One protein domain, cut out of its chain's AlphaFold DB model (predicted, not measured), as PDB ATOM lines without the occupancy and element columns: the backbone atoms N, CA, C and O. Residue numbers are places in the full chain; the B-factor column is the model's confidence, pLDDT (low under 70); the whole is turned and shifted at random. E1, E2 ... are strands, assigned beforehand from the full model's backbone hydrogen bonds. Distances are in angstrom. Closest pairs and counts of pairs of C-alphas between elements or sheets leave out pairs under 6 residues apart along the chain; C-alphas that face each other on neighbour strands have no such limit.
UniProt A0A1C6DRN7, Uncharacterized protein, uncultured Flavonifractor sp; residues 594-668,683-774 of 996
ATOM      1  N   TYR A 594     -10.056  -4.429  10.269       68.31
ATOM      2  CA  TYR A 594     -11.405  -4.251   9.743       68.31
ATOM      3  C   TYR A 594     -11.430  -4.401   8.230       68.31
ATOM      4  O   TYR A 594     -10.415  -4.308   7.546       68.31
ATOM      5  N   TRP A 595     -12.620  -4.659   7.708       71.50
ATOM      6  CA  TRP A 595     -12.843  -4.647   6.275       71.50
ATOM      7  C   TRP A 595     -13.312  -3.267   5.833       71.50
ATOM      8  O   TRP A 595     -14.329  -2.784   6.331       71.50
ATOM      9  N   ASP A 596     -12.592  -2.667   4.890       79.69
ATOM     10  CA  ASP A 596     -13.082  -1.541   4.105       79.69
ATOM     11  C   ASP A 596     -13.664  -2.050   2.781       79.69
ATOM     12  O   ASP A 596     -13.173  -3.027   2.205       79.69
ATOM     13  N   PHE A 597     -14.737  -1.417   2.309       82.31
ATOM     14  CA  PHE A 597     -15.463  -1.821   1.106       82.31
ATOM     15  C   PHE A 597     -15.869  -0.607   0.275       82.31
ATOM     16  O   PHE A 597     -16.411   0.373   0.792       82.31
ATOM     17  N   ASN A 598     -15.741  -0.717  -1.047       85.69
ATOM     18  CA  ASN A 598     -16.328   0.256  -1.954       85.69
ATOM     19  C   ASN A 598     -17.834  -0.006  -2.114       85.69
ATOM     20  O   ASN A 598     -18.275  -1.011  -2.675       85.69
ATOM     21  N   ASN A 599     -18.626   0.943  -1.623       79.38
ATOM     22  CA  ASN A 599     -20.084   0.897  -1.662       79.38
ATOM     23  C   ASN A 599     -20.681   1.674  -2.851       79.38
ATOM     24  O   ASN A 599     -21.902   1.674  -3.039       79.38
ATOM     25  N   GLU A 600     -19.860   2.356  -3.657       83.50
ATOM     26  CA  GLU A 600     -20.336   3.167  -4.775       83.50
ATOM     27  C   GLU A 600     -21.000   2.305  -5.856       83.50
ATOM     28  O   GLU A 600     -20.406   1.395  -6.438       83.50
ATOM     29  N   GLY A 601     -22.265   2.618  -6.150       79.94
ATOM     30  CA  GLY A 601     -23.037   1.931  -7.184       79.94
ATOM     31  C   GLY A 601     -23.552   0.542  -6.794       79.94
ATOM     32  O   GLY A 601     -24.151  -0.118  -7.646       79.94
ATOM     33  N   ASN A 602     -23.369   0.107  -5.539       86.19
ATOM     34  CA  ASN A 602     -23.979  -1.121  -5.034       86.19
ATOM     35  C   ASN A 602     -25.501  -0.943  -4.916       86.19
ATOM     36  O   ASN A 602     -26.001  -0.001  -4.302       86.19
ATOM     37  N   LEU A 603     -26.248  -1.846  -5.547       80.12
ATOM     38  CA  LEU A 603     -27.704  -1.809  -5.617       80.12
ATOM     39  C   LEU A 603     -28.381  -2.641  -4.521       80.12
ATOM     40  O   LEU A 603     -29.606  -2.643  -4.450       80.12
ATOM     41  N   LEU A 604     -27.642  -3.382  -3.690       78.12
ATOM     42  CA  LEU A 604     -28.247  -4.201  -2.640       78.12
ATOM     43  C   LEU A 604     -28.747  -3.353  -1.465       78.12
ATOM     44  O   LEU A 604     -28.148  -2.363  -1.070       78.12
ATOM     45  N   SER A 605     -29.856  -3.780  -0.857       63.84
ATOM     46  CA  SER A 605     -30.426  -3.126   0.331       63.84
ATOM     47  C   SER A 605     -29.649  -3.401   1.622       63.84
ATOM     48  O   SER A 605     -29.916  -2.791   2.653       63.84
ATOM     49  N   PHE A 606     -28.775  -4.402   1.584       68.38
ATOM     50  CA  PHE A 606     -27.929  -4.863   2.670       68.38
ATOM     51  C   PHE A 606     -26.684  -5.487   2.038       68.38
ATOM     52  O   PHE A 606     -26.815  -6.266   1.096       68.38
ATOM     53  N   GLN A 607     -25.506  -5.123   2.529       74.69
ATOM     54  CA  GLN A 607     -24.247  -5.407   1.838       74.69
ATOM     55  C   GLN A 607     -23.106  -5.765   2.788       74.69
ATOM     56  O   GLN A 607     -22.319  -6.643   2.462       74.69
ATOM     57  N   ASP A 608     -23.059  -5.167   3.979       77.38
ATOM     58  CA  ASP A 608     -21.996  -5.383   4.964       77.38
ATOM     59  C   ASP A 608     -22.415  -6.386   6.056       77.38
ATOM     60  O   ASP A 608     -23.333  -6.137   6.848       77.38
ATOM     61  N   PHE A 609     -21.717  -7.524   6.098       77.44
ATOM     62  CA  PHE A 609     -21.910  -8.605   7.068       77.44
ATOM     63  C   PHE A 609     -20.960  -8.501   8.272       77.44
ATOM     64  O   PHE A 609     -21.038  -9.324   9.181       77.44
ATOM     65  N   THR A 610     -20.088  -7.495   8.312       70.56
ATOM     66  CA  THR A 610     -19.145  -7.253   9.412       70.56
ATOM     67  C   THR A 610     -19.764  -6.387  10.513       70.56
ATOM     68  O   THR A 610     -19.530  -6.635  11.698       70.56
ATOM     69  N   GLN A 611     -20.630  -5.431  10.148       58.44
ATOM     70  CA  GLN A 611     -21.163  -4.431  11.082       58.44
ATOM     71  C   GLN A 611     -22.660  -4.516  11.377       58.44
ATOM     72  O   GLN A 611     -23.123  -3.777  12.239       58.44
ATOM     73  N   ASN A 612     -23.463  -5.373  10.731       52.50
ATOM     74  CA  ASN A 612     -24.923  -5.380  10.928       52.50
ATOM     75  C   ASN A 612     -25.495  -6.744  11.330       52.50
ATOM     76  O   ASN A 612     -25.088  -7.769  10.791       52.50
ATOM     77  N   PRO A 613     -26.455  -6.799  12.291       49.81
ATOM     78  CA  PRO A 613     -27.134  -8.042  12.538       49.81
ATOM     79  C   PRO A 613     -28.015  -8.168  11.309       49.81
ATOM     80  O   PRO A 613     -28.613  -7.190  10.858       49.81
ATOM     81  N   LEU A 614     -28.066  -9.350  10.730       53.12
ATOM     82  CA  LEU A 614     -29.049  -9.657   9.713       53.12
ATOM     83  C   LEU A 614     -30.445  -9.307  10.267       53.12
ATOM     84  O   LEU A 614     -31.104 -10.137  10.886       53.12
ATOM     85  N   SER A 615     -30.916  -8.073  10.053       46.44
ATOM     86  CA  SER A 615     -32.316  -7.679  10.173       46.44
ATOM     87  C   SER A 615     -33.005  -8.143   8.900       46.44
ATOM     88  O   SER A 615     -33.703  -7.396   8.222       46.44
ATOM     89  N   LEU A 616     -32.752  -9.404   8.539       47.94
ATOM     90  CA  LEU A 616     -33.441 -10.046   7.450       47.94
ATOM     91  C   LEU A 616     -34.914  -9.991   7.835       47.94
ATOM     92  O   LEU A 616     -35.292 -10.521   8.889       47.94
ATOM     93  N   PRO A 617     -35.768  -9.356   7.020       41.75
ATOM     94  CA  PRO A 617     -37.193  -9.576   7.143       41.75
ATOM     95  C   PRO A 617     -37.426 -11.103   7.184       41.75
ATOM     96  O   PRO A 617     -36.675 -11.816   6.509       41.75
ATOM     97  N   PRO A 618     -38.441 -11.622   7.915       39.12
ATOM     98  CA  PRO A 618     -38.738 -13.063   8.144       39.12
ATOM     99  C   PRO A 618     -38.906 -13.969   6.901       39.12
ATOM    100  O   PRO A 618     -39.367 -15.102   6.968       39.12
ATOM    101  N   TRP A 619     -38.573 -13.427   5.748       43.97
ATOM    102  CA  TRP A 619     -39.025 -13.671   4.405       43.97
ATOM    103  C   TRP A 619     -37.830 -13.886   3.444       43.97
ATOM    104  O   TRP A 619     -38.037 -14.261   2.290       43.97
ATOM    105  N   GLN A 620     -36.586 -13.680   3.912       49.47
ATOM    106  CA  GLN A 620     -35.342 -13.787   3.123       49.47
ATOM    107  C   GLN A 620     -34.464 -15.018   3.428       49.47
ATOM    108  O   GLN A 620     -33.561 -15.318   2.644       49.47
ATOM    109  N   SER A 621     -34.753 -15.777   4.491       49.00
ATOM    110  CA  SER A 621     -34.154 -17.096   4.744       49.00
ATOM    111  C   SER A 621     -35.179 -18.195   4.462       49.00
ATOM    112  O   SER A 621     -36.081 -18.434   5.268       49.00
ATOM    113  N   LEU A 622     -35.064 -18.869   3.321       53.44
ATOM    114  CA  LEU A 622     -35.867 -20.059   3.054       53.44
ATOM    115  C   LEU A 622     -35.083 -21.286   3.527       53.44
ATOM    116  O   LEU A 622     -33.928 -21.492   3.150       53.44
ATOM    117  N   SER A 623     -35.693 -22.071   4.415       51.88
ATOM    118  CA  SER A 623     -35.138 -23.347   4.861       51.88
ATOM    119  C   SER A 623     -34.860 -24.264   3.662       51.88
ATOM    120  O   SER A 623     -35.740 -24.395   2.814       51.88
ATOM    121  N   PRO A 624     -33.711 -24.964   3.607       53.66
ATOM    122  CA  PRO A 624     -32.794 -25.263   4.714       53.66
ATOM    123  C   PRO A 624     -31.556 -24.343   4.776       53.66
ATOM    124  O   PRO A 624     -30.448 -24.742   4.419       53.66
ATOM    125  N   PHE A 625     -31.717 -23.122   5.282       64.12
ATOM    126  CA  PHE A 625     -30.639 -22.161   5.501       64.12
ATOM    127  C   PHE A 625     -30.508 -21.827   6.993       64.12
ATOM    128  O   PHE A 625     -31.510 -21.712   7.699       64.12
ATOM    129  N   SER A 626     -29.275 -21.687   7.475       69.50
ATOM    130  CA  SER A 626     -28.932 -21.201   8.816       69.50
ATOM    131  C   SER A 626     -27.763 -20.233   8.722       69.50
ATOM    132  O   SER A 626     -26.927 -20.368   7.830       69.50
ATOM    133  N   TYR A 627     -27.696 -19.286   9.650       73.12
ATOM    134  CA  TYR A 627     -26.574 -18.366   9.758       73.12
ATOM    135  C   TYR A 627     -26.125 -18.232  11.213       73.12
ATOM    136  O   TYR A 627     -26.933 -18.368  12.135       73.12
ATOM    137  N   ALA A 628     -24.841 -17.954  11.410       71.38
ATOM    138  CA  ALA A 628     -24.250 -17.599  12.692       71.38
ATOM    139  C   ALA A 628     -23.452 -16.304  12.516       71.38
ATOM    140  O   ALA A 628     -22.678 -16.176  11.574       71.38
ATOM    141  N   VAL A 629     -23.687 -15.324  13.388       69.38
ATOM    142  CA  VAL A 629     -23.036 -14.008  13.317       69.38
ATOM    143  C   VAL A 629     -21.828 -14.018  14.239       69.38
ATOM    144  O   VAL A 629     -21.987 -14.269  15.434       69.38
ATOM    145  N   TYR A 630     -20.649 -13.743  13.702       67.06
ATOM    146  CA  TYR A 630     -19.399 -13.656  14.447       67.06
ATOM    147  C   TYR A 630     -18.919 -12.208  14.496       67.06
ATOM    148  O   TYR A 630     -19.610 -11.287  14.059       67.06
ATOM    149  N   ASP A 631     -17.789 -11.986  15.144       62.56
ATOM    150  CA  ASP A 631     -17.114 -10.700  15.102       62.56
ATOM    151  C   ASP A 631     -16.383 -10.573  13.755       62.56
ATOM    152  O   ASP A 631     -15.593 -11.443  13.393       62.56
ATOM    153  N   GLY A 632     -16.734  -9.551  12.972       68.38
ATOM    154  CA  GLY A 632     -16.139  -9.282  11.659       68.38
ATOM    155  C   GLY A 632     -16.641 -10.134  10.484       68.38
ATOM    156  O   GLY A 632     -16.198  -9.890   9.367       68.38
ATOM    157  N   TYR A 633     -17.542 -11.109  10.674       75.75
ATOM    158  CA  TYR A 633     -18.122 -11.910   9.577       75.75
ATOM    159  C   TYR A 633     -19.413 -12.653   9.972       75.75
ATOM    160  O   TYR A 633     -19.746 -12.799  11.151       75.75
ATOM    161  N   VAL A 634     -20.126 -13.197   8.981       78.50
ATOM    162  CA  VAL A 634     -21.271 -14.102   9.171       78.50
ATOM    163  C   VAL A 634     -20.985 -15.445   8.506       78.50
ATOM    164  O   VAL A 634     -20.618 -15.493   7.342       78.50
ATOM    165  N   THR A 635     -21.222 -16.555   9.197       82.12
ATOM    166  CA  THR A 635     -21.182 -17.891   8.586       82.12
ATOM    167  C   THR A 635     -22.561 -18.276   8.071       82.12
ATOM    168  O   THR A 635     -23.531 -18.295   8.831       82.12
ATOM    169  N   LEU A 636     -22.643 -18.645   6.797       81.19
ATOM    170  CA  LEU A 636     -23.811 -19.228   6.145       81.19
ATOM    171  C   LEU A 636     -23.651 -20.746   6.040       81.19
ATOM    172  O   LEU A 636     -22.640 -21.218   5.529       81.19
ATOM    173  N   SER A 637     -24.662 -21.509   6.460       78.94
ATOM    174  CA  SER A 637     -24.614 -22.979   6.499       78.94
ATOM    175  C   SER A 637     -25.943 -23.631   6.113       78.94
ATOM    176  O   SER A 637     -27.026 -23.078   6.333       78.94
ATOM    177  N   TYR A 638     -25.870 -24.858   5.598       73.75
ATOM    178  CA  TYR A 638     -27.039 -25.684   5.278       73.75
ATOM    179  C   TYR A 638     -27.683 -26.290   6.542       73.75
ATOM    180  O   TYR A 638     -27.045 -27.069   7.250       73.75
ATOM    181  N   SER A 639     -28.969 -26.013   6.804       64.06
ATOM    182  CA  SER A 639     -29.640 -26.388   8.069       64.06
ATOM    183  C   SER A 639     -30.338 -27.759   8.080       64.06
ATOM    184  O   SER A 639     -31.024 -28.118   9.037       64.06
ATOM    185  N   GLY A 640     -30.169 -28.580   7.040       58.28
ATOM    186  CA  GLY A 640     -30.553 -29.998   7.094       58.28
ATOM    187  C   GLY A 640     -32.006 -30.329   6.739       58.28
ATOM    188  O   GLY A 640     -32.249 -31.435   6.257       58.28
ATOM    189  N   THR A 641     -32.966 -29.415   6.924       52.31
ATOM    190  CA  THR A 641     -34.405 -29.709   6.745       52.31
ATOM    191  C   THR A 641     -35.123 -28.674   5.877       52.31
ATOM    192  O   THR A 641     -35.382 -27.550   6.295       52.31
ATOM    193  N   ASN A 642     -35.454 -29.058   4.638       51.53
ATOM    194  CA  ASN A 642     -36.406 -28.313   3.816       51.53
ATOM    195  C   ASN A 642     -37.826 -28.590   4.365       51.53
ATOM    196  O   ASN A 642     -38.215 -29.760   4.393       51.53
ATOM    197  N   PRO A 643     -38.624 -27.583   4.769       43.56
ATOM    198  CA  PRO A 643     -40.007 -27.766   5.220       43.56
ATOM    199  C   PRO A 643     -40.916 -28.394   4.150       43.56
ATOM    200  O   PRO A 643     -41.984 -28.900   4.480       43.56
ATOM    201  N   TYR A 644     -40.477 -28.417   2.888       48.56
ATOM    202  CA  TYR A 644     -41.168 -29.027   1.753       48.56
ATOM    203  C   TYR A 644     -40.562 -30.363   1.286       48.56
ATOM    204  O   TYR A 644     -41.040 -30.932   0.306       48.56
ATOM    205  N   GLY A 645     -39.519 -30.878   1.952       44.34
ATOM    206  CA  GLY A 645     -38.937 -32.198   1.662       44.34
ATOM    207  C   GLY A 645     -38.224 -32.346   0.307       44.34
ATOM    208  O   GLY A 645     -37.969 -33.476  -0.103       44.34
ATOM    209  N   ARG A 646     -37.900 -31.246  -0.390       51.91
ATOM    210  CA  ARG A 646     -37.162 -31.257  -1.670       51.91
ATOM    211  C   ARG A 646     -35.690 -30.896  -1.486       51.91
ATOM    212  O   ARG A 646     -35.345 -30.162  -0.558       51.91
ATOM    213  N   ASP A 647     -34.832 -31.375  -2.380       52.31
ATOM    214  CA  ASP A 647     -33.469 -30.851  -2.492       52.31
ATOM    215  C   ASP A 647     -33.566 -29.374  -2.921       52.31
ATOM    216  O   ASP A 647     -34.273 -29.076  -3.882       52.31
ATOM    217  N   PRO A 648     -32.943 -28.413  -2.221       49.09
ATOM    218  CA  PRO A 648     -32.984 -27.016  -2.646       49.09
ATOM    219  C   PRO A 648     -32.266 -26.762  -3.982       49.09
ATOM    220  O   PRO A 648     -32.440 -25.687  -4.550       49.09
ATOM    221  N   ASN A 649     -31.498 -27.727  -4.505       49.53
ATOM    222  CA  ASN A 649     -30.977 -27.714  -5.876       49.53
ATOM    223  C   ASN A 649     -31.976 -28.251  -6.921       49.53
ATOM    224  O   ASN A 649     -31.679 -28.198  -8.116       49.53
ATOM    225  N   ASP A 650     -33.133 -28.773  -6.503       52.34
ATOM    226  CA  ASP A 650     -34.153 -29.324  -7.396       52.34
ATOM    227  C   ASP A 650     -34.936 -28.183  -8.067       52.34
ATOM    228  O   ASP A 650     -35.675 -27.430  -7.425       52.34
ATOM    229  N   GLN A 651     -34.731 -28.020  -9.375       49.12
ATOM    230  CA  GLN A 651     -35.407 -27.003 -10.174       49.12
ATOM    231  C   GLN A 651     -36.869 -27.395 -10.408       49.12
ATOM    232  O   GLN A 651     -37.166 -28.196 -11.291       49.12
ATOM    233  N   ASP A 652     -37.806 -26.765  -9.699       45.75
ATOM    234  CA  ASP A 652     -39.199 -26.727 -10.141       45.75
ATOM    235  C   ASP A 652     -39.560 -25.302 -10.576       45.75
ATOM    236  O   ASP A 652     -39.590 -24.362  -9.776       45.75
ATOM    237  N   SER A 653     -39.833 -25.160 -11.875       44.22
ATOM    238  CA  SER A 653     -40.119 -23.923 -12.627       44.22
ATOM    239  C   SER A 653     -41.248 -23.039 -12.074       44.22
ATOM    240  O   SER A 653     -41.518 -21.966 -12.611       44.22
ATOM    241  N   THR A 654     -41.908 -23.477 -11.004       41.31
ATOM    242  CA  THR A 654     -43.137 -22.885 -10.482       41.31
ATOM    243  C   THR A 654     -42.927 -22.061  -9.201       41.31
ATOM    244  O   THR A 654     -43.779 -21.230  -8.895       41.31
ATOM    245  N   PHE A 655     -41.821 -22.241  -8.453       43.03
ATOM    246  CA  PHE A 655     -41.647 -21.608  -7.126       43.03
ATOM    247  C   PHE A 655     -40.249 -21.049  -6.780       43.03
ATOM    248  O   PHE A 655     -40.075 -20.565  -5.662       43.03
ATOM    249  N   GLY A 656     -39.289 -21.027  -7.714       51.03
ATOM    250  CA  GLY A 656     -37.949 -20.462  -7.475       51.03
ATOM    251  C   GLY A 656     -37.089 -21.302  -6.516       51.03
ATOM    252  O   GLY A 656     -37.576 -22.227  -5.869       51.03
ATOM    253  N   TYR A 657     -35.786 -21.017  -6.448       53.47
ATOM    254  CA  TYR A 657     -34.856 -21.717  -5.554       53.47
ATOM    255  C   TYR A 657     -35.239 -21.474  -4.086       53.47
ATOM    256  O   TYR A 657     -35.258 -20.340  -3.617       53.47
ATOM    257  N   GLN A 658     -35.570 -22.543  -3.355       51.62
ATOM    258  CA  GLN A 658     -36.119 -22.469  -1.992       51.62
ATOM    259  C   GLN A 658     -35.053 -22.568  -0.884       51.62
ATOM    260  O   GLN A 658     -35.387 -22.900   0.248       51.62
ATOM    261  N   GLY A 659     -33.776 -22.298  -1.172       53.22
ATOM    262  CA  GLY A 659     -32.699 -22.373  -0.180       53.22
ATOM    263  C   GLY A 659     -31.653 -21.275  -0.357       53.22
ATOM    264  O   GLY A 659     -31.306 -20.933  -1.484       53.22
ATOM    265  N   GLY A 660     -31.146 -20.733   0.754       65.50
ATOM    266  CA  GLY A 660     -30.073 -19.728   0.763       65.50
ATOM    267  C   GLY A 660     -30.475 -18.360   1.325       65.50
ATOM    268  O   GLY A 660     -31.609 -18.166   1.778       65.50
ATOM    269  N   LEU A 661     -29.532 -17.413   1.276       74.31
ATOM    270  CA  LEU A 661     -29.769 -15.992   1.548       74.31
ATOM    271  C   LEU A 661     -30.281 -15.316   0.277       74.31
ATOM    272  O   LEU A 661     -29.583 -15.345  -0.735       74.31
ATOM    273  N   ASN A 662     -31.474 -14.719   0.318       74.62
ATOM    274  CA  ASN A 662     -32.127 -14.175  -0.874       74.62
ATOM    275  C   ASN A 662     -32.304 -12.653  -0.813       74.62
ATOM    276  O   ASN A 662     -32.953 -12.140   0.099       74.62
ATOM    277  N   TYR A 663     -31.830 -11.953  -1.844       72.00
ATOM    278  CA  TYR A 663     -32.167 -10.558  -2.121       72.00
ATOM    279  C   TYR A 663     -33.352 -10.493  -3.086       72.00
ATOM    280  O   TYR A 663     -33.322 -11.075  -4.173       72.00
ATOM    281  N   TYR A 664     -34.395  -9.768  -2.681       67.75
ATOM    282  CA  TYR A 664     -35.600  -9.549  -3.479       67.75
ATOM    283  C   TYR A 664     -35.565  -8.149  -4.081       67.75
ATOM    284  O   TYR A 664     -35.549  -7.161  -3.351       67.75
ATOM    285  N   ILE A 665     -35.582  -8.077  -5.408       64.19
ATOM    286  CA  ILE A 665     -35.365  -6.848  -6.168       64.19
ATOM    287  C   ILE A 665     -36.513  -6.735  -7.193       64.19
ATOM    288  O   ILE A 665     -36.509  -7.414  -8.214       64.19
ATOM    289  N   GLY A 666     -37.583  -5.973  -6.923       56.78
ATOM    290  CA  GLY A 666     -38.720  -5.902  -7.864       56.78
ATOM    291  C   GLY A 666     -39.928  -5.054  -7.447       56.78
ATOM    292  O   GLY A 666     -40.074  -4.658  -6.293       56.78
ATOM    293  N   THR A 667     -40.817  -4.772  -8.413       47.38
ATOM    294  CA  THR A 667     -42.026  -3.935  -8.255       47.38
ATOM    295  C   THR A 667     -43.281  -4.757  -7.912       47.38
ATOM    296  O   THR A 667     -43.631  -5.695  -8.627       47.38
ATOM    297  N   TYR A 668     -44.009  -4.362  -6.862       47.97
ATOM    298  CA  TYR A 668     -45.188  -5.059  -6.314       47.97
ATOM    299  C   TYR A 668     -46.502  -4.892  -7.120       47.97
ATOM    300  O   TYR A 668     -46.773  -3.835  -7.692       47.97
ATOM    301  N   ILE A 683     -35.060  -0.965  -6.600       55.78
ATOM    302  CA  ILE A 683     -33.814  -0.759  -7.348       55.78
ATOM    303  C   ILE A 683     -34.171  -0.718  -8.835       55.78
ATOM    304  O   ILE A 683     -34.893  -1.584  -9.341       55.78
ATOM    305  N   ASP A 684     -33.688   0.314  -9.525       55.69
ATOM    306  CA  ASP A 684     -33.915   0.520 -10.953       55.69
ATOM    307  C   ASP A 684     -33.075  -0.478 -11.762       55.69
ATOM    308  O   ASP A 684     -31.918  -0.232 -12.125       55.69
ATOM    309  N   PHE A 685     -33.670  -1.644 -12.006       64.56
ATOM    310  CA  PHE A 685     -33.130  -2.693 -12.865       64.56
ATOM    311  C   PHE A 685     -33.468  -2.388 -14.329       64.56
ATOM    312  O   PHE A 685     -34.634  -2.455 -14.725       64.56
ATOM    313  N   THR A 686     -32.466  -2.063 -15.145       74.69
ATOM    314  CA  THR A 686     -32.637  -1.816 -16.578       74.69
ATOM    315  C   THR A 686     -32.536  -3.136 -17.330       74.69
ATOM    316  O   THR A 686     -31.481  -3.764 -17.393       74.69
ATOM    317  N   ILE A 687     -33.636  -3.569 -17.939       76.12
ATOM    318  CA  ILE A 687     -33.629  -4.775 -18.769       76.12
ATOM    319  C   ILE A 687     -32.704  -4.585 -19.979       76.12
ATOM    320  O   ILE A 687     -32.768  -3.567 -20.664       76.12
ATOM    321  N   GLY A 688     -31.882  -5.595 -20.263       77.06
ATOM    322  CA  GLY A 688     -30.887  -5.588 -21.333       77.06
ATOM    323  C   GLY A 688     -29.509  -5.071 -20.915       77.06
ATOM    324  O   GLY A 688     -28.568  -5.222 -21.690       77.06
ATOM    325  N   GLU A 689     -29.363  -4.508 -19.711       86.81
ATOM    326  CA  GLU A 689     -28.054  -4.152 -19.152       86.81
ATOM    327  C   GLU A 689     -27.394  -5.351 -18.457       86.81
ATOM    328  O   GLU A 689     -28.061  -6.277 -17.985       86.81
ATOM    329  N   THR A 690     -26.063  -5.340 -18.414       91.31
ATOM    330  CA  THR A 690     -25.263  -6.345 -17.706       91.31
ATOM    331  C   THR A 690     -25.085  -5.933 -16.250       91.31
ATOM    332  O   THR A 690     -24.817  -4.764 -15.966       91.31
ATOM    333  N   TYR A 691     -25.201  -6.900 -15.349       90.44
ATOM    334  CA  TYR A 691     -24.976  -6.752 -13.918       90.44
ATOM    335  C   TYR A 691     -24.035  -7.845 -13.416       90.44
ATOM    336  O   TYR A 691     -24.028  -8.964 -13.942       90.44
ATOM    337  N   THR A 692     -23.304  -7.541 -12.348       93.19
ATOM    338  CA  THR A 692     -22.458  -8.495 -11.632       93.19
ATOM    339  C   THR A 692     -22.882  -8.550 -10.168       93.19
ATOM    340  O   THR A 692     -22.881  -7.533  -9.478       93.19
ATOM    341  N   PHE A 693     -23.285  -9.741  -9.716       92.75
ATOM    342  CA  PHE A 693     -23.580 -10.046  -8.315       92.75
ATOM    343  C   PHE A 693     -22.370 -10.727  -7.684       92.75
ATOM    344  O   PHE A 693     -21.959 -11.786  -8.169       92.75
ATOM    345  N   SER A 694     -21.827 -10.148  -6.617       94.88
ATOM    346  CA  SER A 694     -20.571 -10.583  -6.008       94.88
ATOM    347  C   SER A 694     -20.669 -10.733  -4.495       94.88
ATOM    348  O   SER A 694     -21.465 -10.069  -3.835       94.88
ATOM    349  N   VAL A 695     -19.851 -11.629  -3.953       93.12
ATOM    350  CA  VAL A 695     -19.730 -11.927  -2.524       93.12
ATOM    351  C   VAL A 695     -18.255 -12.009  -2.157       93.12
ATOM    352  O   VAL A 695     -17.487 -12.636  -2.887       93.12
ATOM    353  N   VAL A 696     -17.884 -11.407  -1.029       93.62
ATOM    354  CA  VAL A 696     -16.538 -11.458  -0.444       93.62
ATOM    355  C   VAL A 696     -16.569 -12.371   0.777       93.62
ATOM    356  O   VAL A 696     -17.426 -12.208   1.654       93.62
ATOM    357  N   ASP A 697     -15.658 -13.341   0.824       92.50
ATOM    358  CA  ASP A 697     -15.477 -14.189   2.001       92.50
ATOM    359  C   ASP A 697     -14.511 -13.582   3.029       92.50
ATOM    360  O   ASP A 697     -13.827 -12.593   2.774       92.50
ATOM    361  N   ARG A 698     -14.428 -14.206   4.205       86.25
ATOM    362  CA  ARG A 698     -13.524 -13.796   5.290       86.25
ATOM    363  C   ARG A 698     -12.034 -13.766   4.903       86.25
ATOM    364  O   ARG A 698     -11.252 -13.145   5.611       86.25
ATOM    365  N   ASN A 699     -11.621 -14.429   3.828       87.69
ATOM    366  CA  ASN A 699     -10.233 -14.432   3.362       87.69
ATOM    367  C   ASN A 699      -9.995 -13.424   2.222       87.69
ATOM    368  O   ASN A 699      -8.904 -13.405   1.655       87.69
ATOM    369  N   GLY A 700     -11.000 -12.617   1.863       88.19
ATOM    370  CA  GLY A 700     -10.937 -11.659   0.756       88.19
ATOM    371  C   GLY A 700     -11.168 -12.279  -0.622       88.19
ATOM    372  O   GLY A 700     -10.966 -11.622  -1.641       88.19
ATOM    373  N   ALA A 701     -11.585 -13.543  -0.706       93.88
ATOM    374  CA  ALA A 701     -11.908 -14.146  -1.990       93.88
ATOM    375  C   ALA A 701     -13.237 -13.590  -2.520       93.88
ATOM    376  O   ALA A 701     -14.254 -13.587  -1.823       93.88
ATOM    377  N   VAL A 702     -13.238 -13.163  -3.787       95.62
ATOM    378  CA  VAL A 702     -14.431 -12.648  -4.471       95.62
ATOM    379  C   VAL A 702     -15.052 -13.725  -5.349       95.62
ATOM    380  O   VAL A 702     -14.438 -14.220  -6.296       95.62
ATOM    381  N   TYR A 703     -16.319 -14.023  -5.094       96.12
ATOM    382  CA  TYR A 703     -17.146 -14.921  -5.894       96.12
ATOM    383  C   TYR A 703     -18.180 -14.102  -6.652       96.12
ATOM    384  O   TYR A 703     -18.866 -13.293  -6.041       96.12
ATOM    385  N   SER A 704     -18.298 -14.278  -7.972       96.19
ATOM    386  CA  SER A 704     -19.162 -13.427  -8.809       96.19
ATOM    387  C   SER A 704     -20.014 -14.214  -9.803       96.19
ATOM    388  O   SER A 704     -19.577 -15.219 -10.363       96.19
ATOM    389  N   ASN A 705     -21.219 -13.712 -10.070       93.81
ATOM    390  CA  ASN A 705     -22.102 -14.144 -11.148       93.81
ATOM    391  C   ASN A 705     -22.491 -12.927 -12.001       93.81
ATOM    392  O   ASN A 705     -23.197 -12.034 -11.530       93.81
ATOM    393  N   THR A 706     -22.024 -12.900 -13.251       94.44
ATOM    394  CA  THR A 706     -22.325 -11.841 -14.224       94.44
ATOM    395  C   THR A 706     -23.424 -12.298 -15.175       94.44
ATOM    396  O   THR A 706     -23.323 -13.357 -15.800       94.44
ATOM    397  N   PHE A 707     -24.465 -11.484 -15.329       89.19
ATOM    398  CA  PHE A 707     -25.636 -11.809 -16.138       89.19
ATOM    399  C   PHE A 707     -26.232 -10.559 -16.796       89.19
ATOM    400  O   PHE A 707     -26.012  -9.433 -16.361       89.19
ATOM    401  N   VAL A 708     -27.001 -10.761 -17.868       87.88
ATOM    402  CA  VAL A 708     -27.777  -9.696 -18.519       87.88
ATOM    403  C   VAL A 708     -29.192  -9.724 -17.956       87.88
ATOM    404  O   VAL A 708     -29.818 -10.784 -17.939       87.88
ATOM    405  N   ALA A 709     -29.688  -8.574 -17.506       80.25
ATOM    406  CA  ALA A 709     -31.034  -8.429 -16.970       80.25
ATOM    407  C   ALA A 709     -32.095  -8.735 -18.038       80.25
ATOM    408  O   ALA A 709     -32.052  -8.193 -19.144       80.25
ATOM    409  N   ASP A 710     -33.076  -9.573 -17.712       75.44
ATOM    410  CA  ASP A 710     -34.086 -10.072 -18.647       75.44
ATOM    411  C   ASP A 710     -35.492 -10.178 -18.025       75.44
ATOM    412  O   ASP A 710     -35.664 -10.273 -16.813       75.44
ATOM    413  N   TYR A 711     -36.531 -10.127 -18.874       65.94
ATOM    414  CA  TYR A 711     -37.939 -10.247 -18.444       65.94
ATOM    415  C   TYR A 711     -38.371 -11.700 -18.182       65.94
ATOM    416  O   TYR A 711     -39.266 -11.945 -17.375       65.94
ATOM    417  N   TYR A 712     -37.787 -12.646 -18.922       66.06
ATOM    418  CA  TYR A 712     -38.142 -14.067 -18.930       66.06
ATOM    419  C   TYR A 712     -36.866 -14.905 -19.059       66.06
ATOM    420  O   TYR A 712     -36.602 -15.507 -20.103       66.06
ATOM    421  N   GLY A 713     -36.046 -14.881 -18.010       62.56
ATOM    422  CA  GLY A 713     -34.761 -15.563 -17.978       62.56
ATOM    423  C   GLY A 713     -34.835 -16.984 -17.437       62.56
ATOM    424  O   GLY A 713     -35.483 -17.257 -16.427       62.56
ATOM    425  N   ALA A 714     -34.094 -17.900 -18.068       66.56
ATOM    426  CA  ALA A 714     -33.635 -19.089 -17.356       66.56
ATOM    427  C   ALA A 714     -32.666 -18.644 -16.253       66.56
ATOM    428  O   ALA A 714     -31.813 -17.788 -16.502       66.56
ATOM    429  N   SER A 715     -32.775 -19.236 -15.061       71.75
ATOM    430  CA  SER A 715     -31.887 -18.925 -13.936       71.75
ATOM    431  C   SER A 715     -30.419 -18.993 -14.360       71.75
ATOM    432  O   SER A 715     -29.989 -19.987 -14.954       71.75
ATOM    433  N   LYS A 716     -29.648 -17.954 -14.040       84.38
ATOM    434  CA  LYS A 716     -28.198 -17.925 -14.244       84.38
ATOM    435  C   LYS A 716     -27.531 -18.309 -12.936       84.38
ATOM    436  O   LYS A 716     -27.741 -17.651 -11.922       84.38
ATOM    437  N   LYS A 717     -26.741 -19.375 -12.960       85.00
ATOM    438  CA  LYS A 717     -26.064 -19.934 -11.789       85.00
ATOM    439  C   LYS A 717     -24.572 -20.023 -12.073       85.00
ATOM    440  O   LYS A 717     -24.189 -20.480 -13.149       85.00
ATOM    441  N   VAL A 718     -23.764 -19.642 -11.092       89.88
ATOM    442  CA  VAL A 718     -22.332 -19.953 -11.042       89.88
ATOM    443  C   VAL A 718     -22.078 -20.773  -9.780       89.88
ATOM    444  O   VAL A 718     -22.569 -20.422  -8.707       89.88
ATOM    445  N   GLU A 719     -21.376 -21.894  -9.931       89.12
ATOM    446  CA  GLU A 719     -21.073 -22.838  -8.851       89.12
ATOM    447  C   GLU A 719     -19.647 -22.647  -8.326       89.12
ATOM    448  O   GLU A 719     -18.718 -22.379  -9.086       89.12
ATOM    449  N   PHE A 720     -19.499 -22.825  -7.017       90.25
ATOM    450  CA  PHE A 720     -18.267 -22.746  -6.242       90.25
ATOM    451  C   PHE A 720     -18.197 -23.947  -5.284       90.25
ATOM    452  O   PHE A 720     -19.193 -24.637  -5.060       90.25
ATOM    453  N   GLU A 721     -17.041 -24.191  -4.666       88.12
ATOM    454  CA  GLU A 721     -16.875 -25.315  -3.726       88.12
ATOM    455  C   GLU A 721     -17.833 -25.224  -2.523       88.12
ATOM    456  O   GLU A 721     -18.442 -26.217  -2.109       88.12
ATOM    457  N   TRP A 722     -18.032 -24.013  -2.000       86.56
ATOM    458  CA  TRP A 722     -18.934 -23.754  -0.878       86.56
ATOM    459  C   TRP A 722     -20.420 -23.785  -1.279       86.56
ATOM    460  O   TRP A 722     -21.278 -24.007  -0.421       86.56
ATOM    461  N   GLY A 723     -20.761 -23.575  -2.557       85.56
ATOM    462  CA  GLY A 723     -22.142 -23.309  -2.955       85.56
ATOM    463  C   GLY A 723     -22.315 -22.688  -4.338       85.56
ATOM    464  O   GLY A 723     -21.671 -23.083  -5.302       85.56
ATOM    465  N   SER A 724     -23.239 -21.741  -4.474       86.06
ATOM    466  CA  SER A 724     -23.517 -21.064  -5.739       86.06
ATOM    467  C   SER A 724     -24.121 -19.678  -5.554       86.06
ATOM    468  O   SER A 724     -24.814 -19.410  -4.569       86.06
ATOM    469  N   LEU A 725     -23.882 -18.819  -6.546       88.75
ATOM    470  CA  LEU A 725     -24.555 -17.533  -6.703       88.75
ATOM    471  C   LEU A 725     -25.559 -17.636  -7.845       88.75
ATOM    472  O   LEU A 725     -25.214 -18.064  -8.952       88.75
ATOM    473  N   ILE A 726     -26.802 -17.240  -7.588       83.94
ATOM    474  CA  ILE A 726     -27.919 -17.428  -8.516       83.94
ATOM    475  C   ILE A 726     -28.585 -16.086  -8.795       83.94
ATOM    476  O   ILE A 726     -28.863 -15.331  -7.871       83.94
ATOM    477  N   TYR A 727     -28.880 -15.834 -10.066       84.81
ATOM    478  CA  TYR A 727     -29.806 -14.808 -10.529       84.81
ATOM    479  C   TYR A 727     -31.008 -15.476 -11.190       84.81
ATOM    480  O   TYR A 727     -30.860 -16.392 -12.009       84.81
ATOM    481  N   TRP A 728     -32.205 -15.011 -10.853       77.50
ATOM    482  CA  TRP A 728     -33.439 -15.494 -11.451       77.50
ATOM    483  C   TRP A 728     -34.484 -14.388 -11.573       77.50
ATOM    484  O   TRP A 728     -34.602 -13.527 -10.702       77.50
ATOM    485  N   THR A 729     -35.279 -14.446 -12.641       71.31
ATOM    486  CA  THR A 729     -36.394 -13.529 -12.881       71.31
ATOM    487  C   THR A 729     -37.699 -14.276 -13.099       71.31
ATOM    488  O   THR A 729     -37.749 -15.318 -13.752       71.31
ATOM    489  N   SER A 730     -38.790 -13.728 -12.562       65.25
ATOM    490  CA  SER A 730     -40.151 -14.144 -12.917       65.25
ATOM    491  C   SER A 730     -41.027 -12.951 -13.244       65.25
ATOM    492  O   SER A 730     -41.091 -11.981 -12.494       65.25
ATOM    493  N   ALA A 731     -41.765 -13.042 -14.345       57.91
ATOM    494  CA  ALA A 731     -42.812 -12.086 -14.670       57.91
ATOM    495  C   ALA A 731     -44.177 -12.606 -14.205       57.91
ATOM    496  O   ALA A 731     -44.538 -13.757 -14.462       57.91
ATOM    497  N   TYR A 732     -44.963 -11.740 -13.564       52.50
ATOM    498  CA  TYR A 732     -46.349 -12.027 -13.189       52.50
ATOM    499  C   TYR A 732     -47.306 -11.227 -14.079       52.50
ATOM    500  O   TYR A 732     -47.446 -10.013 -13.930       52.50
ATOM    501  N   GLY A 733     -48.014 -11.917 -14.979       49.59
ATOM    502  CA  GLY A 733     -49.074 -11.337 -15.812       49.59
ATOM    503  C   GLY A 733     -48.897 -11.570 -17.314       49.59
ATOM    504  O   GLY A 733     -47.977 -12.251 -17.758       49.59
ATOM    505  N   THR A 734     -49.816 -11.010 -18.106       48.19
ATOM    506  CA  THR A 734     -49.758 -11.047 -19.574       48.19
ATOM    507  C   THR A 734     -48.576 -10.231 -20.103       48.19
ATOM    508  O   THR A 734     -48.169  -9.230 -19.502       48.19
ATOM    509  N   THR A 735     -48.037 -10.661 -21.245       45.19
ATOM    510  CA  THR A 735     -46.940 -10.013 -21.975       45.19
ATOM    511  C   THR A 735     -47.185  -8.503 -22.101       45.19
ATOM    512  O   THR A 735     -48.249  -8.091 -22.561       45.19
ATOM    513  N   GLY A 736     -46.226  -7.676 -21.666       48.19
ATOM    514  CA  GLY A 736     -46.312  -6.206 -21.732       48.19
ATOM    515  C   GLY A 736     -46.807  -5.494 -20.463       48.19
ATOM    516  O   GLY A 736     -46.970  -4.280 -20.483       48.19
ATOM    517  N   SER A 737     -47.031  -6.207 -19.352       51.09
ATOM    518  CA  SER A 737     -47.507  -5.600 -18.092       51.09
ATOM    519  C   SER A 737     -46.447  -4.836 -17.280       51.09
ATOM    520  O   SER A 737     -46.818  -4.159 -16.324       51.09
ATOM    521  N   GLY A 738     -45.157  -4.942 -17.632       52.62
ATOM    522  CA  GLY A 738     -44.048  -4.276 -16.928       52.62
ATOM    523  C   GLY A 738     -43.766  -4.806 -15.514       52.62
ATOM    524  O   GLY A 738     -43.040  -4.166 -14.766       52.62
ATOM    525  N   LYS A 739     -44.348  -5.951 -15.127       55.22
ATOM    526  CA  LYS A 739     -44.282  -6.511 -13.766       55.22
ATOM    527  C   LYS A 739     -43.342  -7.713 -13.707       55.22
ATOM    528  O   LYS A 739     -43.651  -8.759 -14.280       55.22
ATOM    529  N   TYR A 740     -42.233  -7.578 -12.986       58.31
ATOM    530  CA  TYR A 740     -41.231  -8.628 -12.807       58.31
ATOM    531  C   TYR A 740     -40.675  -8.639 -11.377       58.31
ATOM    532  O   TYR A 740     -40.626  -7.610 -10.703       58.31
ATOM    533  N   ASN A 741     -40.269  -9.826 -10.934       64.94
ATOM    534  CA  ASN A 741     -39.542 -10.070  -9.698       64.94
ATOM    535  C   ASN A 741     -38.133 -10.544 -10.061       64.94
ATOM    536  O   ASN A 741     -38.000 -11.494 -10.837       64.94
ATOM    537  N   VAL A 742     -37.109  -9.921  -9.484       70.69
ATOM    538  CA  VAL A 742     -35.717 -10.371  -9.565       70.69
ATOM    539  C   VAL A 742     -35.306 -10.965  -8.221       70.69
ATOM    540  O   VAL A 742     -35.622 -10.421  -7.159       70.69
ATOM    541  N   PHE A 743     -34.600 -12.087  -8.285       74.00
ATOM    542  CA  PHE A 743     -34.079 -12.822  -7.144       74.00
ATOM    543  C   PHE A 743     -32.580 -13.006  -7.318       74.00
ATOM    544  O   PHE A 743     -32.133 -13.493  -8.361       74.00
ATOM    545  N   LEU A 744     -31.825 -12.650  -6.283       79.44
ATOM    546  CA  LEU A 744     -30.423 -13.030  -6.151       79.44
ATOM    547  C   LEU A 744     -30.278 -13.926  -4.933       79.44
ATOM    548  O   LEU A 744     -30.801 -13.593  -3.870       79.44
ATOM    549  N   SER A 745     -29.565 -15.038  -5.073       78.56
ATOM    550  CA  SER A 745     -29.433 -16.017  -3.995       78.56
ATOM    551  C   SER A 745     -27.980 -16.408  -3.768       78.56
ATOM    552  O   SER A 745     -27.269 -16.751  -4.714       78.56
ATOM    553  N   ILE A 746     -27.571 -16.411  -2.497       83.56
ATOM    554  CA  ILE A 746     -26.339 -17.040  -2.011       83.56
ATOM    555  C   ILE A 746     -26.732 -18.390  -1.420       83.56
ATOM    556  O   ILE A 746     -27.355 -18.462  -0.356       83.56
ATOM    557  N   MET A 747     -26.404 -19.468  -2.123       80.00
ATOM    558  CA  MET A 747     -26.838 -20.811  -1.760       80.00
ATOM    559  C   MET A 747     -25.643 -21.669  -1.362       80.00
ATOM    560  O   MET A 747     -24.753 -21.884  -2.173       80.00
ATOM    561  N   VAL A 748     -25.643 -22.188  -0.135       80.44
ATOM    562  CA  VAL A 748     -24.560 -23.025   0.406       80.44
ATOM    563  C   VAL A 748     -24.888 -24.508   0.219       80.44
ATOM    564  O   VAL A 748     -26.019 -24.938   0.458       80.44
ATOM    565  N   ASN A 749     -23.898 -25.297  -0.205       77.94
ATOM    566  CA  ASN A 749     -24.047 -26.736  -0.417       77.94
ATOM    567  C   ASN A 749     -24.265 -27.492   0.904       77.94
ATOM    568  O   ASN A 749     -23.819 -27.084   1.978       77.94
ATOM    569  N   LYS A 750     -24.929 -28.651   0.834       75.56
ATOM    570  CA  LYS A 750     -25.110 -29.527   1.998       75.56
ATOM    571  C   LYS A 750     -23.751 -29.972   2.547       75.56
ATOM    572  O   LYS A 750     -22.991 -30.625   1.844       75.56
ATOM    573  N   GLY A 751     -23.513 -29.701   3.831       74.81
ATOM    574  CA  GLY A 751     -22.256 -30.038   4.506       74.81
ATOM    575  C   GLY A 751     -21.138 -29.010   4.313       74.81
ATOM    576  O   GLY A 751     -20.070 -29.204   4.883       74.81
ATOM    577  N   SER A 752     -21.394 -27.929   3.570       82.75
ATOM    578  CA  SER A 752     -20.484 -26.794   3.402       82.75
ATOM    579  C   SER A 752     -20.954 -25.583   4.216       82.75
ATOM    580  O   SER A 752     -22.110 -25.516   4.653       82.75
ATOM    581  N   SER A 753     -20.054 -24.615   4.389       85.38
ATOM    582  CA  SER A 753     -20.328 -23.291   4.949       85.38
ATOM    583  C   SER A 753     -19.614 -22.206   4.139       85.38
ATOM    584  O   SER A 753     -18.631 -22.494   3.456       85.38
ATOM    585  N   LEU A 754     -20.110 -20.972   4.208       87.25
ATOM    586  CA  LEU A 754     -19.460 -19.785   3.656       87.25
ATOM    587  C   LEU A 754     -19.381 -18.706   4.735       87.25
ATOM    588  O   LEU A 754     -20.419 -18.248   5.206       87.25
ATOM    589  N   ASP A 755     -18.171 -18.278   5.078       89.06
ATOM    590  CA  ASP A 755     -17.948 -17.126   5.951       89.06
ATOM    591  C   ASP A 755     -17.927 -15.863   5.090       89.06
ATOM    592  O   ASP A 755     -16.957 -15.612   4.384       89.06
ATOM    593  N   ILE A 756     -19.017 -15.104   5.109       86.44
ATOM    594  CA  ILE A 756     -19.230 -13.912   4.291       86.44
ATOM    595  C   ILE A 756     -18.960 -12.637   5.094       86.44
ATOM    596  O   ILE A 756     -19.373 -12.522   6.252       86.44
ATOM    597  N   VAL A 757     -18.303 -11.669   4.451       85.81
ATOM    598  CA  VAL A 757     -18.056 -10.323   5.001       85.81
ATOM    599  C   VAL A 757     -18.788  -9.235   4.215       85.81
ATOM    600  O   VAL A 757     -19.258  -8.272   4.814       85.81
ATOM    601  N   TYR A 758     -18.985  -9.418   2.905       88.75
ATOM    602  CA  TYR A 758     -19.649  -8.428   2.051       88.75
ATOM    603  C   TYR A 758     -20.382  -9.056   0.862       88.75
ATOM    604  O   TYR A 758     -20.005 -10.127   0.379       88.75
ATOM    605  N   ALA A 759     -21.424  -8.386   0.370       88.94
ATOM    606  CA  ALA A 759     -22.091  -8.702  -0.890       88.94
ATOM    607  C   ALA A 759     -22.448  -7.431  -1.666       88.94
ATOM    608  O   ALA A 759     -22.855  -6.425  -1.088       88.94
ATOM    609  N   GLU A 760     -22.393  -7.503  -2.993       89.56
ATOM    610  CA  GLU A 760     -22.746  -6.385  -3.865       89.56
ATOM    611  C   GLU A 760     -23.462  -6.804  -5.143       89.56
ATOM    612  O   GLU A 760     -23.309  -7.920  -5.637       89.56
ATOM    613  N   LEU A 761     -24.220  -5.866  -5.703       89.69
ATOM    614  CA  LEU A 761     -24.780  -5.942  -7.045       89.69
ATOM    615  C   LEU A 761     -24.489  -4.633  -7.771       89.69
ATOM    616  O   LEU A 761     -25.061  -3.604  -7.425       89.69
ATOM    617  N   VAL A 762     -23.655  -4.683  -8.806       90.50
ATOM    618  CA  VAL A 762     -23.229  -3.494  -9.559       90.50
ATOM    619  C   VAL A 762     -23.564  -3.622 -11.045       90.50
ATOM    620  O   VAL A 762     -23.656  -4.726 -11.589       90.50
ATOM    621  N   ARG A 763     -23.782  -2.484 -11.717       90.06
ATOM    622  CA  ARG A 763     -23.943  -2.432 -13.181       90.06
ATOM    623  C   ARG A 763     -22.589  -2.646 -13.854       90.06
ATOM    624  O   ARG A 763     -21.609  -2.012 -13.480       90.06
ATOM    625  N   GLY A 764     -22.553  -3.475 -14.890       90.94
ATOM    626  CA  GLY A 764     -21.340  -3.814 -15.629       90.94
ATOM    627  C   GLY A 764     -21.023  -5.304 -15.590       90.94
ATOM    628  O   GLY A 764     -21.849  -6.123 -15.204       90.94
ATOM    629  N   SER A 765     -19.830  -5.655 -16.068       92.31
ATOM    630  CA  SER A 765     -19.366  -7.043 -16.195       92.31
ATOM    631  C   SER A 765     -18.341  -7.461 -15.137       92.31
ATOM    632  O   SER A 765     -17.801  -8.565 -15.227       92.31
ATOM    633  N   SER A 766     -18.033  -6.583 -14.184       91.62
ATOM    634  CA  SER A 766     -17.008  -6.768 -13.159       91.62
ATOM    635  C   SER A 766     -17.524  -6.339 -11.790       91.62
ATOM    636  O   SER A 766     -18.295  -5.387 -11.693       91.62
ATOM    637  N   ALA A 767     -17.050  -7.027 -10.753       91.06
ATOM    638  CA  ALA A 767     -17.223  -6.621  -9.365       91.06
ATOM    639  C   ALA A 767     -16.551  -5.258  -9.115       91.06
ATOM    640  O   ALA A 767     -15.549  -4.939  -9.762       91.06
ATOM    641  N   ASN A 768     -17.078  -4.488  -8.169       90.06
ATOM    642  CA  ASN A 768     -16.522  -3.220  -7.698       90.06
ATOM    643  C   ASN A 768     -16.313  -3.218  -6.173       90.06
ATOM    644  O   ASN A 768     -16.289  -2.161  -5.563       90.06
ATOM    645  N   THR A 769     -16.124  -4.394  -5.566       87.62
ATOM    646  CA  THR A 769     -15.997  -4.532  -4.103       87.62
ATOM    647  C   THR A 769     -14.997  -3.575  -3.453       87.62
ATOM    648  O   THR A 769     -15.195  -3.228  -2.294       87.62
ATOM    649  N   GLY A 770     -13.922  -3.192  -4.168       83.81
ATOM    650  CA  GLY A 770     -12.858  -2.305  -3.678       83.81
ATOM    651  C   GLY A 770     -12.349  -2.685  -2.291       83.81
ATOM    652  O   GLY A 770     -11.988  -1.803  -1.527       83.81
ATOM    653  N   HIS A 771     -12.438  -3.974  -1.951       83.44
ATOM    654  CA  HIS A 771     -12.337  -4.420  -0.579       83.44
ATOM    655  C   HIS A 771     -10.881  -4.438  -0.147       83.44
ATOM    656  O   HIS A 771     -10.005  -4.886  -0.890       83.44
ATOM    657  N   GLU A 772     -10.647  -4.027   1.083       80.69
ATOM    658  CA  GLU A 772      -9.347  -4.126   1.712       80.69
ATOM    659  C   GLU A 772      -9.556  -4.654   3.123       80.69
ATOM    660  O   GLU A 772     -10.362  -4.124   3.887       80.69
ATOM    661  N   PHE A 773      -8.863  -5.740   3.465       71.62
ATOM    662  CA  PHE A 773      -8.728  -6.093   4.868       71.62
ATOM    663  C   PHE A 773      -7.616  -5.227   5.429       71.62
ATOM    664  O   PHE A 773      -6.435  -5.531   5.250       71.62
ATOM    665  N   ILE A 774      -8.011  -4.128   6.057       65.00
ATOM    666  CA  ILE A 774      -7.089  -3.247   6.747       65.00
ATOM    667  C   ILE A 774      -6.544  -4.048   7.923       65.00
ATOM    668  O   ILE A 774      -7.301  -4.492   8.781       65.00
TER     669      ILE A 774
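Overview. This is residues 594 to 668 and 683 to 774 of the 996 residues of an uncharacterized protein of uncultured Flavonifractor sp (UniProt A0A1C6DRN7). Two antiparallel sheets stand partly face to face as a lopsided sandwich: E5 and E6 of a twisted five-stranded sheet cover part of one face of a flatter four-stranded sheet, and the bent strand E10 brings E2 and E3 round to the end where E9 stops and E4 starts. A small ribbon of E1 and E11, the first and last residues printed, sits at one end of the longest axis, with the loop between E8 and E9 at the other. The printed part has 167 residues and eleven named strands, E1 to E11 in order, with no named helix; the class is all strand, though under half of the residues, 71, are in named strands. The large sheet has the order E2, E3, E10, E5, E6 and the smaller one E4, E9, E8, E7. The whole is compact, with a radius of gyration of the C-alphas of 15.6 A and spans of 50 by 39 by 27 A.

Arrangement. Begin at E1, residues 594 to 596, whose antiparallel neighbour is E11, residues 772 to 774; there N 596 and O 772 are 2.8 A apart, within hydrogen-bond range. After a long link come E2, residues 625 to 629, and E3, residues 634 to 638, a hairpin with N 626 and O 637 at 2.9 A. E3 is also the antiparallel neighbour of E10, residues 753 to 763, with N 636 and O 754 at 2.8 A. E10 bends by 72 degrees at residue 757, and its pairing is staggered: residues 753 to 756 pair with E3, and 756 to 763 with E5, residues 690 to 697, where N 694 and O 760 are 2.8 A apart. E5 forms a hairpin with the edge strand E6, residues 702 to 708, with N 693 and O 705 at 2.9 A. From E2 to E6 the strands' lines turn by 134 degrees. In the other sheet look first at E4, residues 660 to 666, an edge strand antiparallel to E9, residues 740 to 748, with N 663 and O 744 at 2.8 A. E7, residues 716 to 719, E8, residues 723 to 731, and E9 are a meander, each strand the antiparallel neighbour of the one before; N 718 and O 725 are 3.0 A apart, and N 728 and O 743 2.9 A. Between the sheets, the closest C-alphas of E6 and E7 are those of Asn 705 and Val 718, 5.8 A apart; those of E2 and E4 are Phe 625 and Gly 660, at 5.4 A. E3 and E4 are near each other, with 5 pairs of C-alphas within 10 A. E5 and E7 are apart.

Along the chain. Find C-alpha 594 at (-11.405, -4.251, 9.743), where E1 begins. E2 spans 13.6 A and E3 13.5 A, then E4 18.4 A, E5 23.4 A and E6 19.6 A. E7 is short, at 10.2 A; E8 spans 26.3 A and E9 25.7 A. Find C-alpha 753 at (-20.328, -23.291, 4.949): from there E10, the longest strand with 11 residues, spans 27.9 A. E11 ends at C-alpha 774, at (-7.089, -3.247, 6.747).

Size, cuts and confidence. The two C-alphas farthest apart, those of Thr 734 and Ile 774, are 50.7 A from each other. Residues 669 to 682 are not printed, and C-alphas 668 and 683 stand 12.2 A apart across this cut, in the link from E4 to E5. The links from E1 to E2, 28 residues, and from E3 to E4, 21 residues, are long. The mean pLDDT of the printed part is 71.6; 70 residues are under 70, among them 611 to 626, 639 to 660 and 730 to 741.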